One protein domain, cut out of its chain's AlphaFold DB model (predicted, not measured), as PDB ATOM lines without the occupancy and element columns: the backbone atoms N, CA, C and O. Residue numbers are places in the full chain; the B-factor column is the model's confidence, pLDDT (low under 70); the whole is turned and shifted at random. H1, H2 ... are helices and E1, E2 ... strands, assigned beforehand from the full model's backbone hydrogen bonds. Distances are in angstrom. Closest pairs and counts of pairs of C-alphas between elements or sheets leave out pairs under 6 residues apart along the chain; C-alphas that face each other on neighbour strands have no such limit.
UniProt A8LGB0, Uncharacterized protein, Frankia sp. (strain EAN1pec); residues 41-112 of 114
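AT A GLANCE: This is residues 41 to 112 of the 114 residues of an uncharacterized protein of Frankia sp. (strain EAN1pec) (UniProt A8LGB0). A small two-stranded hairpin, E1 and E2, makes the middle, with the long helix H2 running along one side of it and the short helix H1 over the other. H2 lies along the longest axis, and the long link of residues 47 to 62 leads from H1 back to the hairpin, where residues 58 to 59 pair antiparallel with residues 64 to 65 of E1. The printed part has 72 residues with two named helices and two named strands, in the order H1, E1, E2, H2; the sheet, E1 - E2, is antiparallel. The class is mixed, helices and strands, with under half of the residues in named elements. The whole is compact and rounded, with a radius of gyration of the C-alphas of 12.3 A and spans of 31 by 27 by 19 A.

IN THESE COORDINATES: H1, residues 41 to 46, begins with C-alpha 41 at (177.988, 200.590, 115.913). E1, residues 63 to 67, is 13.6 A long. E2, residues 77 to 81, is 13.2 A long. H2, residues 93 to 111, is 27.5 A long and ends with C-alpha 111 at (200.051, 189.813, 126.670).

HOW THE PARTS SIT: E1 and E2 are a hairpin, antiparallel at 152 degrees. N 64 and O 80, at 2.9 A, and N 78 and O 66, at 2.8 A, are within hydrogen-bond range. The closest C-alphas of H1 and E2 are those of Ser 41 and Ile 80, 7.0 A apart. The closest of E1 and H2 are those of Trp 63 and Leu 99, 7.2 A apart. H1 and H2 are apart. In H1 and H2 every O i to N i+4 pair is within hydrogen-bond range.

THE WHOLE: The C-alphas of Ala 72 and Ala 93, the two farthest apart, are 33.8 A from each other. The printed part has no cut. The links H1 to E1 and E2 to H2 are long. The mean pLDDT of the printed part is 89.5; residues 69 to 74 and residue 112 are under 70.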
ATOM      1  N   SER A  41     177.723 202.021 115.722       91.69
ATOM      2  CA  SER A  41     177.988 200.590 115.913       91.69
ATOM      3  C   SER A  41     177.077 199.723 115.042       91.69
ATOM      4  O   SER A  41     177.559 198.763 114.437       91.69
ATOM      5  N   CYS A  42     175.791 200.077 114.927       94.62
ATOM      6  CA  CYS A  42     174.829 199.381 114.073       94.62
ATOM      7  C   CYS A  42     175.197 199.496 112.594       94.62
ATOM      8  O   CYS A  42     175.262 198.471 111.917       94.62
ATOM      9  N   GLY A  43     175.539 200.696 112.115       93.56
ATOM     10  CA  GLY A  43     176.010 200.897 110.741       93.56
ATOM     11  C   GLY A  43     177.244 200.045 110.420       93.56
ATOM     12  O   GLY A  43     177.272 199.328 109.419       93.56
ATOM     13  N   GLY A  44     178.230 200.018 111.323       93.25
ATOM     14  CA  GLY A  44     179.398 199.145 111.171       93.25
ATOM     15  C   GLY A  44     179.047 197.650 111.180       93.25
ATOM     16  O   GLY A  44     179.635 196.868 110.436       93.25
ATOM     17  N   ASN A  45     178.076 197.232 111.992       95.06
ATOM     18  CA  ASN A  45     177.618 195.841 112.028       95.06
ATOM     19  C   ASN A  45     176.788 195.443 110.794       95.06
ATOM     20  O   ASN A  45     176.774 194.268 110.431       95.06
ATOM     21  N   ALA A  46     176.121 196.388 110.134       94.06
ATOM     22  CA  ALA A  46     175.450 196.139 108.861       94.06
ATOM     23  C   ALA A  46     176.465 195.966 107.715       94.06
ATOM     24  O   ALA A  46     176.294 195.097 106.865       94.06
ATOM     25  N   ALA A  47     177.564 196.725 107.740       93.75
ATOM     26  CA  ALA A  47     178.609 196.726 106.712       93.75
ATOM     27  C   ALA A  47     179.788 195.766 106.997       93.75
ATOM     28  O   ALA A  47     180.887 195.963 106.485       93.75
ATOM     29  N   LEU A  48     179.605 194.724 107.820       91.94
ATOM     30  CA  LEU A  48     180.689 193.866 108.350       91.94
ATOM     31  C   LEU A  48     181.686 193.321 107.320       91.94
ATOM     32  O   LEU A  48     182.860 193.112 107.644       91.94
ATOM     33  N   ASN A  49     181.205 193.014 106.118       90.94
ATOM     34  CA  ASN A  49     182.022 192.442 105.049       90.94
ATOM     35  C   ASN A  49     182.861 193.501 104.325       90.94
ATOM     36  O   ASN A  49     183.913 193.163 103.791       90.94
ATOM     37  N   ASP A  50     182.432 194.758 104.382       93.19
ATOM     38  CA  ASP A  50     183.081 195.897 103.733       93.19
ATOM     39  C   ASP A  50     184.004 196.656 104.698       93.19
ATOM     40  O   ASP A  50     184.781 197.522 104.292       93.19
ATOM     41  N   LEU A  51     183.946 196.323 105.993       91.25
ATOM     42  CA  LEU A  51     184.833 196.900 106.992       91.25
ATOM     43  C   LEU A  51     186.289 196.478 106.766       91.25
ATOM     44  O   LEU A  51     186.573 195.306 106.500       91.25
ATOM     45  N   PRO A  52     187.247 197.395 106.977       90.19
ATOM     46  CA  PRO A  52     188.653 197.063 106.846       90.19
ATOM     47  C   PRO A  52     189.091 196.061 107.928       90.19
ATOM     48  O   PRO A  52     188.521 196.057 109.023       90.19
ATOM     49  N   PRO A  53     190.144 195.254 107.691       89.56
ATOM     50  CA  PRO A  53     190.544 194.162 108.585       89.56
ATOM     51  C   PRO A  53     190.707 194.552 110.062       89.56
ATOM     52  O   PRO A  53     190.276 193.820 110.951       89.56
ATOM     53  N   TRP A  54     191.253 195.738 110.345       87.38
ATOM     54  CA  TRP A  54     191.457 196.237 111.712       87.38
ATOM     55  C   TRP A  54     190.159 196.575 112.463       87.38
ATOM     56  O   TRP A  54     190.182 196.741 113.678       87.38
ATOM     57  N   GLN A  55     189.017 196.661 111.777       90.88
ATOM     58  CA  GLN A  55     187.700 196.832 112.400       90.88
ATOM     59  C   GLN A  55     186.937 195.513 112.589       90.88
ATOM     60  O   GLN A  55     185.806 195.515 113.078       90.88
ATOM     61  N   ARG A  56     187.537 194.387 112.199       92.62
ATOM     62  CA  ARG A  56     186.954 193.037 112.243       92.62
ATOM     63  C   ARG A  56     188.010 192.016 112.678       92.62
ATOM     64  O   ARG A  56     188.124 190.940 112.098       92.62
ATOM     65  N   ILE A  57     188.770 192.377 113.712       92.06
ATOM     66  CA  ILE A  57     189.835 191.559 114.319       92.06
ATOM     67  C   ILE A  57     189.267 190.225 114.812       92.06
ATOM     68  O   ILE A  57     189.877 189.173 114.654       92.06
ATOM     69  N   LEU A  58     188.063 190.279 115.378       92.88
ATOM     70  CA  LEU A  58     187.246 189.122 115.706       92.88
ATOM     71  C   LEU A  58     185.803 189.444 115.331       92.88
ATOM     72  O   LEU A  58     185.322 190.545 115.601       92.88
ATOM     73  N   VAL A  59     185.113 188.481 114.727       94.38
ATOM     74  CA  VAL A  59     183.673 188.547 114.464       94.38
ATOM     75  C   VAL A  59     183.056 187.256 114.982       94.38
ATOM     76  O   VAL A  59     183.226 186.194 114.392       94.38
ATOM     77  N   GLY A  60     182.399 187.364 116.129       91.12
ATOM     78  CA  GLY A  60     181.635 186.306 116.767       91.12
ATOM     79  C   GLY A  60     180.138 186.445 116.505       91.12
ATOM     80  O   GLY A  60     179.689 187.194 115.624       91.12
ATOM     81  N   THR A  61     179.353 185.710 117.285       91.88
ATOM     82  CA  THR A  61     177.894 185.660 117.124       91.88
ATOM     83  C   THR A  61     177.268 186.931 117.686       91.88
ATOM     84  O   THR A  61     176.571 187.637 116.960       91.88
ATOM     85  N   GLY A  62     177.590 187.263 118.939       94.69
ATOM     86  CA  GLY A  62     177.120 188.461 119.632       94.69
ATOM     87  C   GLY A  62     178.092 189.640 119.594       94.69
ATOM     88  O   GLY A  62     177.681 190.765 119.866       94.69
ATOM     89  N   TRP A  63     179.360 189.429 119.223       96.81
ATOM     90  CA  TRP A  63     180.409 190.445 119.387       96.81
ATOM     91  C   TRP A  63     181.288 190.631 118.155       96.81
ATOM     92  O   TRP A  63     181.598 189.688 117.429       96.81
ATOM     93  N   ARG A  64     181.753 191.861 117.952       96.12
ATOM     94  CA  ARG A  64     182.842 192.203 117.035       96.12
ATOM     95  C   ARG A  64     183.930 192.955 117.784       96.12
ATOM     96  O   ARG A  64     183.643 193.706 118.707       96.12
ATOM     97  N   VAL A  65     185.172 192.787 117.353       95.31
ATOM     98  CA  VAL A  65     186.323 193.500 117.904       95.31
ATOM     99  C   VAL A  65     186.956 194.361 116.825       95.31
ATOM    100  O   VAL A  65     187.253 193.882 115.726       95.31
ATOM    101  N   ALA A  66     187.179 195.625 117.160       92.62
ATOM    102  CA  ALA A  66     187.834 196.608 116.313       92.62
ATOM    103  C   ALA A  66     188.982 197.279 117.071       92.62
ATOM    104  O   ALA A  66     188.939 197.407 118.293       92.62
ATOM    105  N   HIS A  67     189.989 197.752 116.348       88.19
ATOM    106  CA  HIS A  67     190.973 198.668 116.909       88.19
ATOM    107  C   HIS A  67     190.334 200.047 117.110       88.19
ATOM    108  O   HIS A  67     189.637 200.538 116.217       88.19
ATOM    109  N   ALA A  68     190.597 200.709 118.242       79.50
ATOM    110  CA  ALA A  68     190.230 202.118 118.374       79.50
ATOM    111  C   ALA A  68     191.163 202.967 117.505       79.50
ATOM    112  O   ALA A  68     192.376 202.992 117.714       79.50
ATOM    113  N   ILE A  69     190.614 203.664 116.514       64.38
ATOM    114  CA  ILE A  69     191.369 204.656 115.744       64.38
ATOM    115  C   ILE A  69     191.499 205.909 116.628       64.38
ATOM    116  O   ILE A  69     190.537 206.286 117.290       64.38
ATOM    117  N   ASN A  70     192.685 206.527 116.661       61.97
ATOM    118  CA  ASN A  70     193.055 207.672 117.517       61.97
ATOM    119  C   ASN A  70     193.281 207.380 119.015       61.97
ATOM    120  O   ASN A  70     193.279 208.311 119.819       61.97
ATOM    121  N   CYS A  71     193.533 206.130 119.411       62.31
ATOM    122  CA  CYS A  71     194.066 205.855 120.747       62.31
ATOM    123  C   CYS A  71     195.602 205.847 120.714       62.31
ATOM    124  O   CYS A  71     196.199 205.173 119.879       62.31
ATOM    125  N   ALA A  72     196.245 206.579 121.628       58.44
ATOM    126  CA  ALA A  72     197.708 206.657 121.733       58.44
ATOM    127  C   ALA A  72     198.357 205.405 122.365       58.44
ATOM    128  O   ALA A  72     199.558 205.403 122.624       58.44
ATOM    129  N   LEU A  73     197.572 204.358 122.642       61.88
ATOM    130  CA  LEU A  73     198.031 203.134 123.290       61.88
ATOM    131  C   LEU A  73     198.039 201.971 122.284       61.88
ATOM    132  O   LEU A  73     196.973 201.604 121.775       61.88
ATOM    133  N   PRO A  74     199.213 201.375 122.001       66.88
ATOM    134  CA  PRO A  74     199.306 200.127 121.251       66.88
ATOM    135  C   PRO A  74     198.420 199.044 121.879       66.88
ATOM    136  O   PRO A  74     198.381 198.901 123.100       66.88
ATOM    137  N   GLY A  75     197.685 198.303 121.049       75.75
ATOM    138  CA  GLY A  75     196.831 197.209 121.519       75.75
ATOM    139  C   GLY A  75     195.474 197.636 122.088       75.75
ATOM    140  O   GLY A  75     194.774 196.806 122.667       75.75
ATOM    141  N   TRP A  76     195.058 198.899 121.929       85.56
ATOM    142  CA  TRP A  76     193.733 199.331 122.377       85.56
ATOM    143  C   TRP A  76     192.618 198.814 121.459       85.56
ATOM    144  O   TRP A  76     192.427 199.268 120.323       85.56
ATOM    145  N   LEU A  77     191.830 197.883 121.991       91.06
ATOM    146  CA  LEU A  77     190.719 197.239 121.299       91.06
ATOM    147  C   LEU A  77     189.375 197.683 121.875       91.06
ATOM    148  O   LEU A  77     189.243 197.947 123.069       91.06
ATOM    149  N   VAL A  78     188.358 197.713 121.020       92.31
ATOM    150  CA  VAL A  78     186.962 197.949 121.393       92.31
ATOM    151  C   VAL A  78     186.159 196.699 121.066       92.31
ATOM    152  O   VAL A  78     186.176 196.220 119.929       92.31
ATOM    153  N   VAL A  79     185.456 196.183 122.071       95.00
ATOM    154  CA  VAL A  79     184.500 195.081 121.930       95.00
ATOM    155  C   VAL A  79     183.112 195.687 121.729       95.00
ATOM    156  O   VAL A  79     182.648 196.475 122.547       95.00
ATOM    157  N   ILE A  80     182.477 195.360 120.609       95.25
ATOM    158  CA  ILE A  80     181.260 195.998 120.105       95.25
ATOM    159  C   ILE A  80     180.163 194.938 120.024       95.25
ATOM    160  O   ILE A  80     180.345 193.912 119.361       95.25
ATOM    161  N   ALA A  81     179.029 195.180 120.684       96.12
ATOM    162  CA  ALA A  81     177.860 194.314 120.583       96.12
ATOM    163  C   ALA A  81     177.318 194.326 119.146       96.12
ATOM    164  O   ALA A  81     177.286 195.367 118.483       96.12
ATOM    165  N   ARG A  82     176.913 193.159 118.643       95.44
ATOM    166  CA  ARG A  82     176.309 193.027 117.310       95.44
ATOM    167  C   ARG A  82     174.832 193.388 117.309       95.44
ATOM    168  O   ARG A  82     174.360 193.980 116.341       95.44
ATOM    169  N   ARG A  83     174.138 193.072 118.402       95.00
ATOM    170  CA  ARG A  83     172.795 193.562 118.701       95.00
ATOM    171  C   ARG A  83     172.895 194.948 119.327       95.00
ATOM    172  O   ARG A  83     173.786 195.198 120.137       95.00
ATOM    173  N   HIS A  84     171.988 195.839 118.943       94.25
ATOM    174  CA  HIS A  84     171.868 197.124 119.614       94.25
ATOM    175  C   HIS A  84     171.386 196.881 121.045       94.25
ATOM    176  O   HIS A  84     170.301 196.334 121.245       94.25
ATOM    177  N   ILE A  85     172.209 197.276 122.009       93.12
ATOM    178  CA  ILE A  85     171.871 197.316 123.428       93.12
ATOM    179  C   ILE A  85     172.359 198.637 123.991       93.12
ATOM    180  O   ILE A  85     173.428 199.124 123.614       93.12
ATOM    181  N   THR A  86     171.594 199.194 124.916       89.88
ATOM    182  CA  THR A  86     171.954 200.456 125.580       89.88
ATOM    183  C   THR A  86     172.562 200.214 126.958       89.88
ATOM    184  O   THR A  86     173.224 201.083 127.527       89.88
ATOM    185  N   THR A  87     172.402 198.996 127.481       87.50
ATOM    186  CA  THR A  87     172.968 198.561 128.755       87.50
ATOM    187  C   THR A  87     173.383 197.095 128.712       87.50
ATOM    188  O   THR A  87     172.750 196.253 128.084       87.50
ATOM    189  N   VAL A  88     174.443 196.761 129.450       88.69
ATOM    190  CA  VAL A  88     174.937 195.381 129.610       88.69
ATOM    191  C   VAL A  88     173.892 194.480 130.288       88.69
ATOM    192  O   VAL A  88     173.922 193.265 130.120       88.69
ATOM    193  N   ALA A  89     172.932 195.057 131.020       89.75
ATOM    194  CA  ALA A  89     171.835 194.310 131.635       89.75
ATOM    195  C   ALA A  89     170.859 193.693 130.614       89.75
ATOM    196  O   ALA A  89     170.121 192.777 130.962       89.75
ATOM    197  N   GLU A  90     170.859 194.170 129.366       93.62
ATOM    198  CA  GLU A  90     170.034 193.625 128.283       93.62
ATOM    199  C   GLU A  90     170.646 192.379 127.636       93.62
ATOM    200  O   GLU A  90     170.018 191.803 126.748       93.62
ATOM    201  N   LEU A  91     171.862 191.976 128.022       94.75
ATOM    202  CA  LEU A  91     172.534 190.824 127.428       94.75
ATOM    203  C   LEU A  91     171.786 189.522 127.702       94.75
ATOM    204  O   LEU A  91     171.433 189.195 128.837       94.75
ATOM    205  N   GLU A  92     171.653 188.717 126.657       95.06
ATOM    206  CA  GLU A  92     171.261 187.326 126.797       95.06
ATOM    207  C   GLU A  92     172.412 186.510 127.405       95.06
ATOM    208  O   GLU A  92     173.593 186.836 127.253       95.06
ATOM    209  N   ALA A  93     172.090 185.392 128.063       95.75
ATOM    210  CA  ALA A  93     173.093 184.546 128.719       95.75
ATOM    211  C   ALA A  93     174.207 184.081 127.758       95.75
ATOM    212  O   ALA A  93     175.375 183.993 128.150       95.75
ATOM    213  N   ALA A  94     173.866 183.820 126.492       95.38
ATOM    214  CA  ALA A  94     174.833 183.457 125.459       95.38
ATOM    215  C   ALA A  94     175.774 184.625 125.119       95.38
ATOM    216  O   ALA A  94     176.990 184.434 125.067       95.38
ATOM    217  N   GLU A  95     175.237 185.837 124.961       95.75
ATOM    218  CA  GLU A  95     176.023 187.039 124.667       95.75
ATOM    219  C   GLU A  95     176.949 187.391 125.840       95.75
ATOM    220  O   GLU A  95     178.126 187.675 125.628       95.75
ATOM    221  N   ALA A  96     176.458 187.304 127.081       96.69
ATOM    222  CA  ALA A  96     177.261 187.526 128.284       96.69
ATOM    223  C   ALA A  96     178.389 186.489 128.433       96.69
ATOM    224  O   ALA A  96     179.520 186.835 128.781       96.69
ATOM    225  N   THR A  97     178.111 185.221 128.117       96.88
ATOM    226  CA  THR A  97     179.127 184.156 128.128       96.88
ATOM    227  C   THR A  97     180.198 184.405 127.066       96.88
ATOM    228  O   THR A  97     181.396 184.321 127.351       96.88
ATOM    229  N   GLU A  98     179.785 184.749 125.844       96.44
ATOM    230  CA  GLU A  98     180.707 185.068 124.754       96.44
ATOM    231  C   GLU A  98     181.560 186.300 125.086       96.44
ATOM    232  O   GLU A  98     182.762 186.281 124.829       96.44
ATOM    233  N   LEU A  99     180.989 187.322 125.737       96.25
ATOM    234  CA  LEU A  99     181.715 188.523 126.160       96.25
ATOM    235  C   LEU A  99     182.888 188.185 127.087       96.25
ATOM    236  O   LEU A  99     184.000 188.682 126.890       96.25
ATOM    237  N   GLY A 100     182.657 187.317 128.076       95.50
ATOM    238  CA  GLY A 100     183.705 186.867 128.994       95.50
ATOM    239  C   GLY A 100     184.840 186.148 128.260       95.50
ATOM    240  O   GLY A 100     186.017 186.438 128.483       95.50
ATOM    241  N   LEU A 101     184.496 185.259 127.322       96.00
ATOM    242  CA  LEU A 101     185.473 184.531 126.511       96.00
ATOM    243  C   LEU A 101     186.253 185.449 125.567       96.00
ATOM    244  O   LEU A 101     187.472 185.306 125.458       96.00
ATOM    245  N   VAL A 102     185.575 186.378 124.887       95.50
ATOM    246  CA  VAL A 102     186.204 187.359 123.992       95.50
ATOM    247  C   VAL A 102     187.186 188.210 124.783       95.50
ATOM    248  O   VAL A 102     188.353 188.279 124.411       95.50
ATOM    249  N   THR A 103     186.758 188.769 125.916       94.19
ATOM    250  CA  THR A 103     187.618 189.600 126.769       94.19
ATOM    251  C   THR A 103     188.855 188.827 127.220       94.19
ATOM    252  O   THR A 103     189.976 189.280 127.005       94.19
ATOM    253  N   TRP A 104     188.678 187.612 127.750       94.94
ATOM    254  CA  TRP A 104     189.798 186.775 128.186       94.94
ATOM    255  C   TRP A 104     190.775 186.442 127.046       94.94
ATOM    256  O   TRP A 104     191.990 186.550 127.221       94.94
ATOM    257  N   ARG A 105     190.266 186.063 125.864       92.44
ATOM    258  CA  ARG A 105     191.101 185.740 124.694       92.44
ATOM    259  C   ARG A 105     191.897 186.946 124.211       92.44
ATOM    260  O   ARG A 105     193.088 186.801 123.950       92.44
ATOM    261  N   LEU A 106     191.259 188.111 124.109       91.62
ATOM    262  CA  LEU A 106     191.916 189.345 123.676       91.62
ATOM    263  C   LEU A 106     192.992 189.778 124.668       91.62
ATOM    264  O   LEU A 106     194.112 190.049 124.250       91.62
ATOM    265  N   SER A 107     192.693 189.775 125.972       90.25
ATOM    266  CA  SER A 107     193.683 190.116 126.996       90.25
ATOM    267  C   SER A 107     194.907 189.209 126.909       90.25
ATOM    268  O   SER A 107     196.028 189.699 126.952       90.25
ATOM    269  N   ARG A 108     194.714 187.897 126.708       91.12
ATOM    270  CA  ARG A 108     195.838 186.976 126.509       91.12
ATOM    271  C   ARG A 108     196.605 187.250 125.224       91.12
ATOM    272  O   ARG A 108     197.830 187.201 125.247       91.12
ATOM    273  N   ALA A 109     195.917 187.522 124.118       88.69
ATOM    274  CA  ALA A 109     196.571 187.830 122.850       88.69
ATOM    275  C   ALA A 109     197.483 189.061 122.979       88.69
ATOM    276  O   ALA A 109     198.625 189.006 122.542       88.69
ATOM    277  N   LEU A 110     197.016 190.106 123.669       85.38
ATOM    278  CA  LEU A 110     197.785 191.327 123.927       85.38
ATOM    279  C   LEU A 110     198.983 191.105 124.864       85.38
ATOM    280  O   LEU A 110     199.994 191.778 124.732       85.38
ATOM    281  N   THR A 111     198.905 190.155 125.802       82.94
ATOM    282  CA  THR A 111     200.051 189.813 126.670       82.94
ATOM    283  C   THR A 111     201.039 188.839 126.032       82.94
ATOM    284  O   THR A 111     202.073 188.564 126.628       82.94
ATOM    285  N   THR A 112     200.693 188.237 124.890       65.31
ATOM    286  CA  THR A 112     201.526 187.218 124.221       65.31
ATOM    287  C   THR A 112     202.410 187.831 123.124       65.31
ATOM    288  O   THR A 112     203.006 187.102 122.334       65.31
TER     289      THR A 112